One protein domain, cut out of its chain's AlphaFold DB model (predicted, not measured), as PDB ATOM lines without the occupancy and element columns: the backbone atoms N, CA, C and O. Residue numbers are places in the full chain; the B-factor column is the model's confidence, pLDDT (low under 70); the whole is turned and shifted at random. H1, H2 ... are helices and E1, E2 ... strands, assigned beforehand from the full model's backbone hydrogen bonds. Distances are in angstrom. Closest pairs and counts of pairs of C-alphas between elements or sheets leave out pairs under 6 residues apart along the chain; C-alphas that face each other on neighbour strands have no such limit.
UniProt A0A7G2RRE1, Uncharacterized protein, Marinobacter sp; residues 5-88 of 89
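What this domain is: This is residues 5 to 88 of the 89 residues of an uncharacterized protein of Marinobacter sp (UniProt A0A7G2RRE1). Four helices of equal residue count, H1, H2, H3 and H5, stand side by side as an up-and-down bundle, and a small strand hairpin, E1 and E2, packs across one end of it at residues 11 to 18 of H1 and 74 to 77 of H5. The short H4 sits at that same end, beside residues 74 to 75 of H5. The printed part has 84 residues; along it come H1, H2, H3, H4, E1, E2 and H5, and the two strands form an antiparallel sheet, order E1 - E2. The class is mostly helix, and the whole is compact, with a radius of gyration of the C-alphas of 11.9 A and spans of 32 by 24 by 23 A.

How they stand to each other: Start with H1, residues 5 to 18, and H2, residues 22 to 35: this helical hairpin touches at a shallow tilt of 7 degrees, opposite ways, closest at the C-alphas of Lys 13 and Val 25, 5.6 A. Go on to H3, residues 40 to 53, which makes a helical hairpin with H2; they touch at a shallow tilt of 13 degrees, closest at the C-alphas of Leu 35 and Arg 43, 4.3 A. H5, residues 74 to 87, touches H3 at the C-alphas of Thr 51 and Phe 78, 5.8 A, and H1 at those of Thr 5 and Ala 84, 5.8 A, the closest of each pair. H1 and H3 are apart; H2 and H5 are only just apart, with 8.4 A between their closest C-alphas. H4, residues 56 to 59, only just touches H5, with 3 pairs of C-alphas within 8 A, the closest being Pro 56 and Tyr 75, 6.2 A. Look next at the hairpin of E1, residues 63 to 66, and E2, residues 70 to 73: N 64 and O 72, 2.9 A, and N 66 and O 70, 2.8 A, are within hydrogen-bond range. The closest C-alphas of H1 and E1 are those of Ala 15 and Leu 64, 5.5 A. In H1 and H3 every O i to N i+4 pair is within hydrogen-bond range, against 6 of 10 in H2 and 9 of 10 in H5; H4 is too short for such a pair.

Where its parts are: Find C-alpha 5 at (-50.681, -44.758, -13.409); from there H1 runs 20.3 A to C-alpha 18. H2 measures 19.4 A, H3 19.9 A and H4 4.7 A. Find C-alpha 63 at (-33.157, -48.085, -4.692), where E1 begins its 9.3 A; E2 spans 10.2 A. H5 runs 20.2 A and ends at C-alpha 87, (-51.820, -34.964, -15.092).

The domain as a whole: The C-alphas of Asn 38 and Asp 61 are the two farthest apart, 33.1 A. The printed part has no cut, and each link between named elements is tight. The model's pLDDT is under 70 at residues 55 to 60 and 88.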
ATOM      1  N   THR A   5     -50.609 -44.479 -14.841       74.31
ATOM      2  CA  THR A   5     -50.681 -44.758 -13.409       74.31
ATOM      3  C   THR A   5     -50.713 -46.260 -13.083       74.31
ATOM      4  O   THR A   5     -50.077 -46.705 -12.127       74.31
ATOM      5  N   GLU A   6     -51.392 -47.079 -13.897       74.81
ATOM      6  CA  GLU A   6     -51.426 -48.542 -13.719       74.81
ATOM      7  C   GLU A   6     -50.066 -49.190 -14.019       74.81
ATOM      8  O   GLU A   6     -49.682 -50.167 -13.372       74.81
ATOM      9  N   GLY A   7     -49.330 -48.644 -14.994       78.12
ATOM     10  CA  GLY A   7     -47.978 -49.091 -15.333       78.12
ATOM     11  C   GLY A   7     -47.006 -48.873 -14.176       78.12
ATOM     12  O   GLY A   7     -46.361 -49.825 -13.740       78.12
ATOM     13  N   LEU A   8     -47.000 -47.657 -13.622       78.88
ATOM     14  CA  LEU A   8     -46.156 -47.282 -12.485       78.88
ATOM     15  C   LEU A   8     -46.458 -48.114 -11.233       78.88
ATOM     16  O   LEU A   8     -45.538 -48.578 -10.563       78.88
ATOM     17  N   LEU A   9     -47.739 -48.347 -10.925       80.50
ATOM     18  CA  LEU A   9     -48.118 -49.166  -9.771       80.50
ATOM     19  C   LEU A   9     -47.621 -50.609  -9.908       80.50
ATOM     20  O   LEU A   9     -47.208 -51.217  -8.919       80.50
ATOM     21  N   ARG A  10     -47.677 -51.168 -11.120       82.81
ATOM     22  CA  ARG A  10     -47.178 -52.518 -11.383       82.81
ATOM     23  C   ARG A  10     -45.664 -52.584 -11.191       82.81
ATOM     24  O   ARG A  10     -45.215 -53.438 -10.436       82.81
ATOM     25  N   GLU A  11     -44.915 -51.662 -11.798       84.12
ATOM     26  CA  GLU A  11     -43.454 -51.618 -11.658       84.12
ATOM     27  C   GLU A  11     -43.033 -51.471 -10.181       84.12
ATOM     28  O   GLU A  11     -42.132 -52.168  -9.720       84.12
ATOM     29  N   LEU A  12     -43.740 -50.640  -9.406       82.50
ATOM     30  CA  LEU A  12     -43.509 -50.485  -7.967       82.50
ATOM     31  C   LEU A  12     -43.758 -51.791  -7.192       82.50
ATOM     32  O   LEU A  12     -42.961 -52.164  -6.335       82.50
ATOM     33  N   LYS A  13     -44.854 -52.504  -7.482       82.44
ATOM     34  CA  LYS A  13     -45.178 -53.785  -6.827       82.44
ATOM     35  C   LYS A  13     -44.144 -54.863  -7.123       82.44
ATOM     36  O   LYS A  13     -43.800 -55.621  -6.221       82.44
ATOM     37  N   GLU A  14     -43.685 -54.943  -8.369       84.38
ATOM     38  CA  GLU A  14     -42.646 -55.889  -8.779       84.38
ATOM     39  C   GLU A  14     -41.345 -55.597  -8.027       84.38
ATOM     40  O   GLU A  14     -40.820 -56.485  -7.359       84.38
ATOM     41  N   ALA A  15     -40.908 -54.336  -8.008       82.94
ATOM     42  CA  ALA A  15     -39.679 -53.949  -7.328       82.94
ATOM     43  C   ALA A  15     -39.729 -54.163  -5.802       82.94
ATOM     44  O   ALA A  15     -38.748 -54.606  -5.208       82.94
ATOM     45  N   LEU A  16     -40.872 -53.901  -5.152       82.12
ATOM     46  CA  LEU A  16     -41.063 -54.189  -3.722       82.12
ATOM     47  C   LEU A  16     -41.078 -55.696  -3.429       82.12
ATOM     48  O   LEU A  16     -40.561 -56.131  -2.398       82.12
ATOM     49  N   ALA A  17     -41.649 -56.502  -4.326       83.75
ATOM     50  CA  ALA A  17     -41.649 -57.953  -4.186       83.75
ATOM     51  C   ALA A  17     -40.237 -58.546  -4.334       83.75
ATOM     52  O   ALA A  17     -39.904 -59.466  -3.590       83.75
ATOM     53  N   GLU A  18     -39.402 -58.011  -5.233       82.38
ATOM     54  CA  GLU A  18     -38.015 -58.474  -5.422       82.38
ATOM     55  C   GLU A  18     -37.151 -58.324  -4.161       82.38
ATOM     56  O   GLU A  18     -36.252 -59.130  -3.924       82.38
ATOM     57  N   ILE A  19     -37.444 -57.331  -3.321       79.88
ATOM     58  CA  ILE A  19     -36.721 -57.074  -2.066       79.88
ATOM     59  C   ILE A  19     -37.430 -57.640  -0.822       79.88
ATOM     60  O   ILE A  19     -36.993 -57.389   0.300       79.88
ATOM     61  N   GLY A  20     -38.517 -58.399  -1.003       79.88
ATOM     62  CA  GLY A  20     -39.222 -59.105   0.072       79.88
ATOM     63  C   GLY A  20     -40.261 -58.289   0.854       79.88
ATOM     64  O   GLY A  20     -40.725 -58.754   1.894       79.88
ATOM     65  N   LEU A  21     -40.674 -57.108   0.377       79.38
ATOM     66  CA  LEU A  21     -41.704 -56.269   1.018       79.38
ATOM     67  C   LEU A  21     -43.128 -56.658   0.580       79.38
ATOM     68  O   LEU A  21     -43.888 -55.863   0.025       79.38
ATOM     69  N   HIS A  22     -43.505 -57.915   0.818       74.31
ATOM     70  CA  HIS A  22     -44.789 -58.466   0.366       74.31
ATOM     71  C   HIS A  22     -46.015 -57.865   1.082       74.31
ATOM     72  O   HIS A  22     -47.066 -57.716   0.455       74.31
ATOM     73  N   ASP A  23     -45.889 -57.479   2.356       73.38
ATOM     74  CA  ASP A  23     -46.969 -56.836   3.125       73.38
ATOM     75  C   ASP A  23     -47.417 -55.500   2.509       73.38
ATOM     76  O   ASP A  23     -48.612 -55.187   2.465       73.38
ATOM     77  N   ASP A  24     -46.477 -54.719   1.972       74.44
ATOM     78  CA  ASP A  24     -46.790 -53.461   1.289       74.44
ATOM     79  C   ASP A  24     -47.467 -53.715  -0.069       74.44
ATOM     80  O   ASP A  24     -48.435 -53.035  -0.423       74.44
ATOM     81  N   VAL A  25     -47.060 -54.771  -0.788       75.44
ATOM     82  CA  VAL A  25     -47.710 -55.205  -2.040       75.44
ATOM     83  C   VAL A  25     -49.176 -55.610  -1.815       75.44
ATOM     84  O   VAL A  25     -50.044 -55.273  -2.628       75.44
ATOM     85  N   GLU A  26     -49.478 -56.298  -0.711       77.19
ATOM     86  CA  GLU A  26     -50.851 -56.650  -0.316       77.19
ATOM     87  C   GLU A  26     -51.686 -55.401   0.003       77.19
ATOM     88  O   GLU A  26     -52.804 -55.259  -0.502       77.19
ATOM     89  N   CYS A  27     -51.128 -54.438   0.746       76.00
ATOM     90  CA  CYS A  27     -51.793 -53.160   1.022       76.00
ATOM     91  C   CYS A  27     -52.153 -52.417  -0.274       76.00
ATOM     92  O   CYS A  27     -53.252 -51.874  -0.417       76.00
ATOM     93  N   PHE A  28     -51.268 -52.456  -1.268       81.38
ATOM     94  CA  PHE A  28     -51.486 -51.796  -2.553       81.38
ATOM     95  C   PHE A  28     -52.606 -52.412  -3.388       81.38
ATOM     96  O   PHE A  28     -53.199 -51.715  -4.211       81.38
ATOM     97  N   ARG A  29     -52.948 -53.692  -3.203       78.81
ATOM     98  CA  ARG A  29     -54.117 -54.292  -3.875       78.81
ATOM     99  C   ARG A  29     -55.426 -53.625  -3.452       78.81
ATOM    100  O   ARG A  29     -56.326 -53.481  -4.277       78.81
ATOM    101  N   LEU A  30     -55.526 -53.174  -2.199       79.50
ATOM    102  CA  LEU A  30     -56.714 -52.473  -1.697       79.50
ATOM    103  C   LEU A  30     -56.892 -51.099  -2.356       79.50
ATOM    104  O   LEU A  30     -58.021 -50.637  -2.544       79.50
ATOM    105  N   TRP A  31     -55.785 -50.449  -2.718       83.00
ATOM    106  CA  TRP A  31     -55.776 -49.113  -3.316       83.00
ATOM    107  C   TRP A  31     -55.726 -49.130  -4.846       83.00
ATOM    108  O   TRP A  31     -56.170 -48.170  -5.465       83.00
ATOM    109  N   GLU A  32     -55.307 -50.235  -5.466       82.12
ATOM    110  CA  GLU A  32     -55.330 -50.423  -6.925       82.12
ATOM    111  C   GLU A  32     -56.730 -50.196  -7.511       82.12
ATOM    112  O   GLU A  32     -56.887 -49.459  -8.480       82.12
ATOM    113  N   LYS A  33     -57.773 -50.743  -6.872       81.19
ATOM    114  CA  LYS A  33     -59.162 -50.513  -7.307       81.19
ATOM    115  C   LYS A  33     -59.580 -49.042  -7.231       81.19
ATOM    116  O   LYS A  33     -60.406 -48.610  -8.027       81.19
ATOM    117  N   GLN A  34     -59.044 -48.288  -6.271       82.38
ATOM    118  CA  GLN A  34     -59.331 -46.857  -6.122       82.38
ATOM    119  C   GLN A  34     -58.571 -46.034  -7.173       82.38
ATOM    120  O   GLN A  34     -59.151 -45.119  -7.756       82.38
ATOM    121  N   LEU A  35     -57.326 -46.416  -7.484       78.31
ATOM    122  CA  LEU A  35     -56.521 -45.846  -8.573       78.31
ATOM    123  C   LEU A  35     -57.114 -46.098  -9.965       78.31
ATOM    124  O   LEU A  35     -57.001 -45.244 -10.835       78.31
ATOM    125  N   ALA A  36     -57.775 -47.237 -10.169       77.44
ATOM    126  CA  ALA A  36     -58.450 -47.563 -11.425       77.44
ATOM    127  C   ALA A  36     -59.865 -46.957 -11.543       77.44
ATOM    128  O   ALA A  36     -60.564 -47.207 -12.525       77.44
ATOM    129  N   SER A  37     -60.332 -46.206 -10.540       80.44
ATOM    130  CA  SER A  37     -61.671 -45.610 -10.572       80.44
ATOM    131  C   SER A  37     -61.708 -44.329 -11.414       80.44
ATOM    132  O   SER A  37     -60.729 -43.594 -11.492       80.44
ATOM    133  N   ASN A  38     -62.868 -44.008 -11.995       78.81
ATOM    134  CA  ASN A  38     -63.070 -42.738 -12.710       78.81
ATOM    135  C   ASN A  38     -63.203 -41.523 -11.769       78.81
ATOM    136  O   ASN A  38     -63.336 -40.394 -12.236       78.81
ATOM    137  N   ASP A  39     -63.189 -41.734 -10.451       83.19
ATOM    138  CA  ASP A  39     -63.292 -40.670  -9.459       83.19
ATOM    139  C   ASP A  39     -61.895 -40.127  -9.131       83.19
ATOM    140  O   ASP A  39     -61.037 -40.827  -8.589       83.19
ATOM    141  N   TYR A  40     -61.643 -38.864  -9.478       80.75
ATOM    142  CA  TYR A  40     -60.352 -38.227  -9.218       80.75
ATOM    143  C   TYR A  40     -59.993 -38.186  -7.725       80.75
ATOM    144  O   TYR A  40     -58.841 -38.419  -7.365       80.75
ATOM    145  N   SER A  41     -60.966 -37.934  -6.845       84.56
ATOM    146  CA  SER A  41     -60.734 -37.872  -5.399       84.56
ATOM    147  C   SER A  41     -60.295 -39.233  -4.854       84.56
ATOM    148  O   SER A  41     -59.344 -39.321  -4.072       84.56
ATOM    149  N   ALA A  42     -60.913 -40.317  -5.329       84.31
ATOM    150  CA  ALA A  42     -60.520 -41.680  -4.994       84.31
ATOM    151  C   ALA A  42     -59.117 -42.020  -5.522       84.31
ATOM    152  O   ALA A  42     -58.304 -42.554  -4.764       84.31
ATOM    153  N   ARG A  43     -58.798 -41.658  -6.775       83.88
ATOM    154  CA  ARG A  43     -57.457 -41.855  -7.358       83.88
ATOM    155  C   ARG A  43     -56.378 -41.091  -6.591       83.88
ATOM    156  O   ARG A  43     -55.371 -41.678  -6.204       83.88
ATOM    157  N   SER A  44     -56.618 -39.813  -6.304       83.81
ATOM    158  CA  SER A  44     -55.708 -38.944  -5.549       83.81
ATOM    159  C   SER A  44     -55.485 -39.450  -4.119       83.81
ATOM    160  O   SER A  44     -54.349 -39.564  -3.654       83.81
ATOM    161  N   SER A  45     -56.560 -39.849  -3.430       86.50
ATOM    162  CA  SER A  45     -56.487 -40.436  -2.087       86.50
ATOM    163  C   SER A  45     -55.692 -41.744  -2.075       86.50
ATOM    164  O   SER A  45     -54.876 -41.968  -1.180       86.50
ATOM    165  N   ALA A  46     -55.890 -42.599  -3.079       85.69
ATOM    166  CA  ALA A  46     -55.168 -43.856  -3.217       85.69
ATOM    167  C   ALA A  46     -53.678 -43.644  -3.504       85.69
ATOM    168  O   ALA A  46     -52.848 -44.240  -2.819       85.69
ATOM    169  N   ALA A  47     -53.340 -42.752  -4.442       83.75
ATOM    170  CA  ALA A  47     -51.959 -42.376  -4.728       83.75
ATOM    171  C   ALA A  47     -51.256 -41.892  -3.461       83.75
ATOM    172  O   ALA A  47     -50.200 -42.418  -3.122       83.75
ATOM    173  N   LYS A  48     -51.901 -40.988  -2.707       84.19
ATOM    174  CA  LYS A  48     -51.377 -40.461  -1.444       84.19
ATOM    175  C   LYS A  48     -51.153 -41.549  -0.394       84.19
ATOM    176  O   LYS A  48     -50.125 -41.549   0.266       84.19
ATOM    177  N   LYS A  49     -52.081 -42.502  -0.244       85.62
ATOM    178  CA  LYS A  49     -51.925 -43.631   0.696       85.62
ATOM    179  C   LYS A  49     -50.754 -44.541   0.329       85.62
ATOM    180  O   LYS A  49     -50.037 -44.981   1.222       85.62
ATOM    181  N   ILE A  50     -50.549 -44.789  -0.966       82.56
ATOM    182  CA  ILE A  50     -49.399 -45.548  -1.477       82.56
ATOM    183  C   ILE A  50     -48.097 -44.823  -1.132       82.56
ATOM    184  O   ILE A  50     -47.171 -45.444  -0.616       82.56
ATOM    185  N   THR A  51     -48.059 -43.504  -1.342       78.81
ATOM    186  CA  THR A  51     -46.893 -42.678  -1.005       78.81
ATOM    187  C   THR A  51     -46.593 -42.669   0.487       78.81
ATOM    188  O   THR A  51     -45.444 -42.808   0.883       78.81
ATOM    189  N   ASP A  52     -47.619 -42.501   1.321       81.19
ATOM    190  CA  ASP A  52     -47.472 -42.414   2.777       81.19
ATOM    191  C   ASP A  52     -46.981 -43.744   3.363       81.19
ATOM    192  O   ASP A  52     -46.099 -43.780   4.223       81.19
ATOM    193  N   ARG A  53     -47.515 -44.862   2.854       75.94
ATOM    194  CA  ARG A  53     -47.150 -46.201   3.322       75.94
ATOM    195  C   ARG A  53     -45.706 -46.549   2.992       75.94
ATOM    196  O   ARG A  53     -45.016 -47.125   3.825       75.94
ATOM    197  N   CYS A  54     -45.253 -46.147   1.814       70.06
ATOM    198  CA  CYS A  54     -43.898 -46.401   1.360       70.06
ATOM    199  C   CYS A  54     -42.998 -45.170   1.472       70.06
ATOM    200  O   CYS A  54     -41.972 -45.087   0.802       70.06
ATOM    201  N   HIS A  55     -43.357 -44.224   2.344       66.94
ATOM    202  CA  HIS A  55     -42.631 -42.974   2.493       66.94
ATOM    203  C   HIS A  55     -41.136 -43.257   2.708       66.94
ATOM    204  O   HIS A  55     -40.791 -44.134   3.508       66.94
ATOM    205  N   PRO A  56     -40.226 -42.466   2.112       60.38
ATOM    206  CA  PRO A  56     -38.777 -42.602   2.306       60.38
ATOM    207  C   PRO A  56     -38.314 -42.476   3.770       60.38
ATOM    208  O   PRO A  56     -37.156 -42.703   4.078       60.38
ATOM    209  N   LYS A  57     -39.207 -42.166   4.720       62.88
ATOM    210  CA  LYS A  57     -38.905 -42.232   6.156       62.88
ATOM    211  C   LYS A  57     -38.865 -43.675   6.671       62.88
ATOM    212  O   LYS A  57     -38.190 -43.942   7.656       62.88
ATOM    213  N   TRP A  58     -39.612 -44.566   6.019       64.81
ATOM    214  CA  TRP A  58     -39.711 -45.993   6.318       64.81
ATOM    215  C   TRP A  58     -38.840 -46.823   5.376       64.81
ATOM    216  O   TRP A  58     -38.198 -47.765   5.823       64.81
ATOM    217  N   LEU A  59     -38.788 -46.444   4.094       68.75
ATOM    218  CA  LEU A  59     -37.982 -47.134   3.084       68.75
ATOM    219  C   LEU A  59     -36.593 -46.509   2.864       68.75
ATOM    220  O   LEU A  59     -35.745 -47.140   2.251       68.75
ATOM    221  N   GLY A  60     -36.300 -45.321   3.399       67.75
ATOM    222  CA  GLY A  60     -34.979 -44.690   3.280       67.75
ATOM    223  C   GLY A  60     -34.568 -44.380   1.834       67.75
ATOM    224  O   GLY A  60     -35.410 -44.094   0.982       67.75
ATOM    225  N   ASP A  61     -33.264 -44.491   1.566       70.50
ATOM    226  CA  ASP A  61     -32.622 -44.436   0.239       70.50
ATOM    227  C   ASP A  61     -32.719 -45.771  -0.524       70.50
ATOM    228  O   ASP A  61     -31.819 -46.163  -1.273       70.50
ATOM    229  N   LEU A  62     -33.792 -46.531  -0.303       76.75
ATOM    230  CA  LEU A  62     -33.998 -47.787  -1.004       76.75
ATOM    231  C   LEU A  62     -34.102 -47.522  -2.508       76.75
ATOM    232  O   LEU A  62     -35.044 -46.885  -2.987       76.75
ATOM    233  N   ASN A  63     -33.131 -48.053  -3.243       82.25
ATOM    234  CA  ASN A  63     -33.157 -48.085  -4.692       82.25
ATOM    235  C   ASN A  63     -33.950 -49.303  -5.146       82.25
ATOM    236  O   ASN A  63     -33.551 -50.448  -4.924       82.25
ATOM    237  N   LEU A  64     -35.082 -49.037  -5.784       79.62
ATOM    238  CA  LEU A  64     -35.900 -50.054  -6.411       79.62
ATOM    239  C   LEU A  64     -35.310 -50.369  -7.778       79.62
ATOM    240  O   LEU A  64     -35.055 -49.474  -8.584       79.62
ATOM    241  N   ASN A  65     -35.051 -51.649  -8.026       81.06
ATOM    242  CA  ASN A  65     -34.691 -52.106  -9.355       81.06
ATOM    243  C   ASN A  65     -35.970 -52.338 -10.152       81.06
ATOM    244  O   ASN A  65     -36.857 -53.063  -9.716       81.06
ATOM    245  N   VAL A  66     -36.060 -51.710 -11.316       77.25
ATOM    246  CA  VAL A  66     -37.222 -51.815 -12.186       77.25
ATOM    247  C   VAL A  66     -36.792 -52.386 -13.511       77.25
ATOM    248  O   VAL A  66     -35.945 -51.835 -14.222       77.25
ATOM    249  N   GLN A  67     -37.403 -53.510 -13.860       74.12
ATOM    250  CA  GLN A  67     -37.072 -54.227 -15.073       74.12
ATOM    251  C   GLN A  67     -37.330 -53.353 -16.312       74.12
ATOM    252  O   GLN A  67     -38.461 -52.993 -16.619       74.12
ATOM    253  N   GLY A  68     -36.260 -53.018 -17.040       72.75
ATOM    254  CA  GLY A  68     -36.313 -52.184 -18.249       72.75
ATOM    255  C   GLY A  68     -36.192 -50.674 -18.012       72.75
ATOM    256  O   GLY A  68     -35.877 -49.959 -18.961       72.75
ATOM    257  N   SER A  69     -36.353 -50.206 -16.772       73.19
ATOM    258  CA  SER A  69     -36.258 -48.783 -16.398       73.19
ATOM    259  C   SER A  69     -35.002 -48.468 -15.566       73.19
ATOM    260  O   SER A  69     -34.608 -47.309 -15.464       73.19
ATOM    261  N   GLY A  70     -34.330 -49.492 -15.028       81.12
ATOM    262  CA  GLY A  70     -33.095 -49.357 -14.253       81.12
ATOM    263  C   GLY A  70     -33.345 -49.279 -12.747       81.12
ATOM    264  O   GLY A  70     -34.435 -49.582 -12.273       81.12
ATOM    265  N   SER A  71     -32.314 -48.896 -11.992       82.44
ATOM    266  CA  SER A  71     -32.398 -48.748 -10.538       82.44
ATOM    267  C   SER A  71     -32.497 -47.278 -10.163       82.44
ATOM    268  O   SER A  71     -31.655 -46.481 -10.578       82.44
ATOM    269  N   TYR A  72     -33.525 -46.929  -9.398       82.94
ATOM    270  CA  TYR A  72     -33.761 -45.562  -8.954       82.94
ATOM    271  C   TYR A  72     -34.404 -45.541  -7.568       82.94
ATOM    272  O   TYR A  72     -35.012 -46.530  -7.140       82.94
ATOM    273  N   PRO A  73     -34.255 -44.433  -6.830       82.62
ATOM    274  CA  PRO A  73     -34.731 -44.378  -5.466       82.62
ATOM    275  C   PRO A  73     -36.257 -44.382  -5.417       82.62
ATOM    276  O   PRO A  73     -36.947 -43.799  -6.255       82.62
ATOM    277  N   VAL A  74     -36.794 -45.040  -4.391       79.38
ATOM    278  CA  VAL A  74     -38.234 -45.264  -4.218       79.38
ATOM    279  C   VAL A  74     -39.053 -43.966  -4.202       79.38
ATOM    280  O   VAL A  74     -40.205 -43.963  -4.628       79.38
ATOM    281  N   TYR A  75     -38.457 -42.840  -3.788       77.62
ATOM    282  CA  TYR A  75     -39.124 -41.536  -3.809       77.62
ATOM    283  C   TYR A  75     -39.417 -41.026  -5.231       77.62
ATOM    284  O   TYR A  75     -40.462 -40.415  -5.439       77.62
ATOM    285  N   GLU A  76     -38.582 -41.329  -6.231       82.50
ATOM    286  CA  GLU A  76     -38.849 -40.906  -7.615       82.50
ATOM    287  C   GLU A  76     -40.067 -41.624  -8.202       82.50
ATOM    288  O   GLU A  76     -40.811 -41.055  -9.003       82.50
ATOM    289  N   PHE A  77     -40.328 -42.864  -7.780       79.19
ATOM    290  CA  PHE A  77     -41.557 -43.575  -8.141       79.19
ATOM    291  C   PHE A  77     -42.802 -42.846  -7.663       79.19
ATOM    292  O   PHE A  77     -43.806 -42.780  -8.369       79.19
ATOM    293  N   PHE A  78     -42.735 -42.341  -6.439       79.12
ATOM    294  CA  PHE A  78     -43.835 -41.660  -5.791       79.12
ATOM    295  C   PHE A  78     -44.139 -40.322  -6.426       79.12
ATOM    296  O   PHE A  78     -45.309 -40.053  -6.697       79.12
ATOM    297  N   ASP A  79     -43.107 -39.540  -6.729       82.50
ATOM    298  CA  ASP A  79     -43.276 -38.297  -7.472       82.50
ATOM    299  C   ASP A  79     -43.909 -38.574  -8.840       82.50
ATOM    300  O   ASP A  79     -44.912 -37.955  -9.185       82.50
ATOM    301  N   ARG A  80     -43.425 -39.590  -9.570       82.75
ATOM    302  CA  ARG A  80     -44.013 -39.996 -10.859       82.75
ATOM    303  C   ARG A  80     -45.460 -40.479 -10.733       82.75
ATOM    304  O   ARG A  80     -46.266 -40.195 -11.613       82.75
ATOM    305  N   LEU A  81     -45.806 -41.207  -9.669       80.31
ATOM    306  CA  LEU A  81     -47.171 -41.691  -9.428       80.31
ATOM    307  C   LEU A  81     -48.128 -40.534  -9.111       80.31
ATOM    308  O   LEU A  81     -49.246 -40.508  -9.623       80.31
ATOM    309  N   ILE A  82     -47.702 -39.586  -8.275       80.38
ATOM    310  CA  ILE A  82     -48.489 -38.395  -7.943       80.38
ATOM    311  C   ILE A  82     -48.680 -37.531  -9.191       80.38
ATOM    312  O   ILE A  82     -49.812 -37.141  -9.480       80.38
ATOM    313  N   ASP A  83     -47.607 -37.279  -9.938       82.44
ATOM    314  CA  ASP A  83     -47.634 -36.473 -11.159       82.44
ATOM    315  C   ASP A  83     -48.531 -37.103 -12.236       82.44
ATOM    316  O   ASP A  83     -49.358 -36.415 -12.832       82.44
ATOM    317  N   ALA A  84     -48.474 -38.431 -12.406       79.62
ATOM    318  CA  ALA A  84     -49.359 -39.156 -13.317       79.62
ATOM    319  C   ALA A  84     -50.838 -38.978 -12.938       79.62
ATOM    320  O   ALA A  84     -51.657 -38.655 -13.793       79.62
ATOM    321  N   VAL A  85     -51.183 -39.106 -11.653       76.25
ATOM    322  CA  VAL A  85     -52.567 -38.919 -11.188       76.25
ATOM    323  C   VAL A  85     -53.030 -37.466 -11.323       76.25
ATOM    324  O   VAL A  85     -54.203 -37.230 -11.606       76.25
ATOM    325  N   GLN A  86     -52.140 -36.491 -11.123       77.12
ATOM    326  CA  GLN A  86     -52.445 -35.065 -11.284       77.12
ATOM    327  C   GLN A  86     -52.555 -34.629 -12.750       77.12
ATOM    328  O   GLN A  86     -53.351 -33.746 -13.051       77.12
ATOM    329  N   SER A  87     -51.798 -35.252 -13.653       75.19
ATOM    330  CA  SER A  87     -51.820 -34.964 -15.092       75.19
ATOM    331  C   SER A  87     -53.024 -35.577 -15.822       75.19
ATOM    332  O   SER A  87     -53.322 -35.198 -16.952       75.19
ATOM    333  N   GLU A  88     -53.728 -36.528 -15.198       64.69
ATOM    334  CA  GLU A  88     -54.952 -37.161 -15.718       64.69
ATOM    335  C   GLU A  88     -56.252 -36.411 -15.337       64.69
ATOM    336  O   GLU A  88     -57.339 -37.009 -15.356       64.69
TER     337      GLU A  88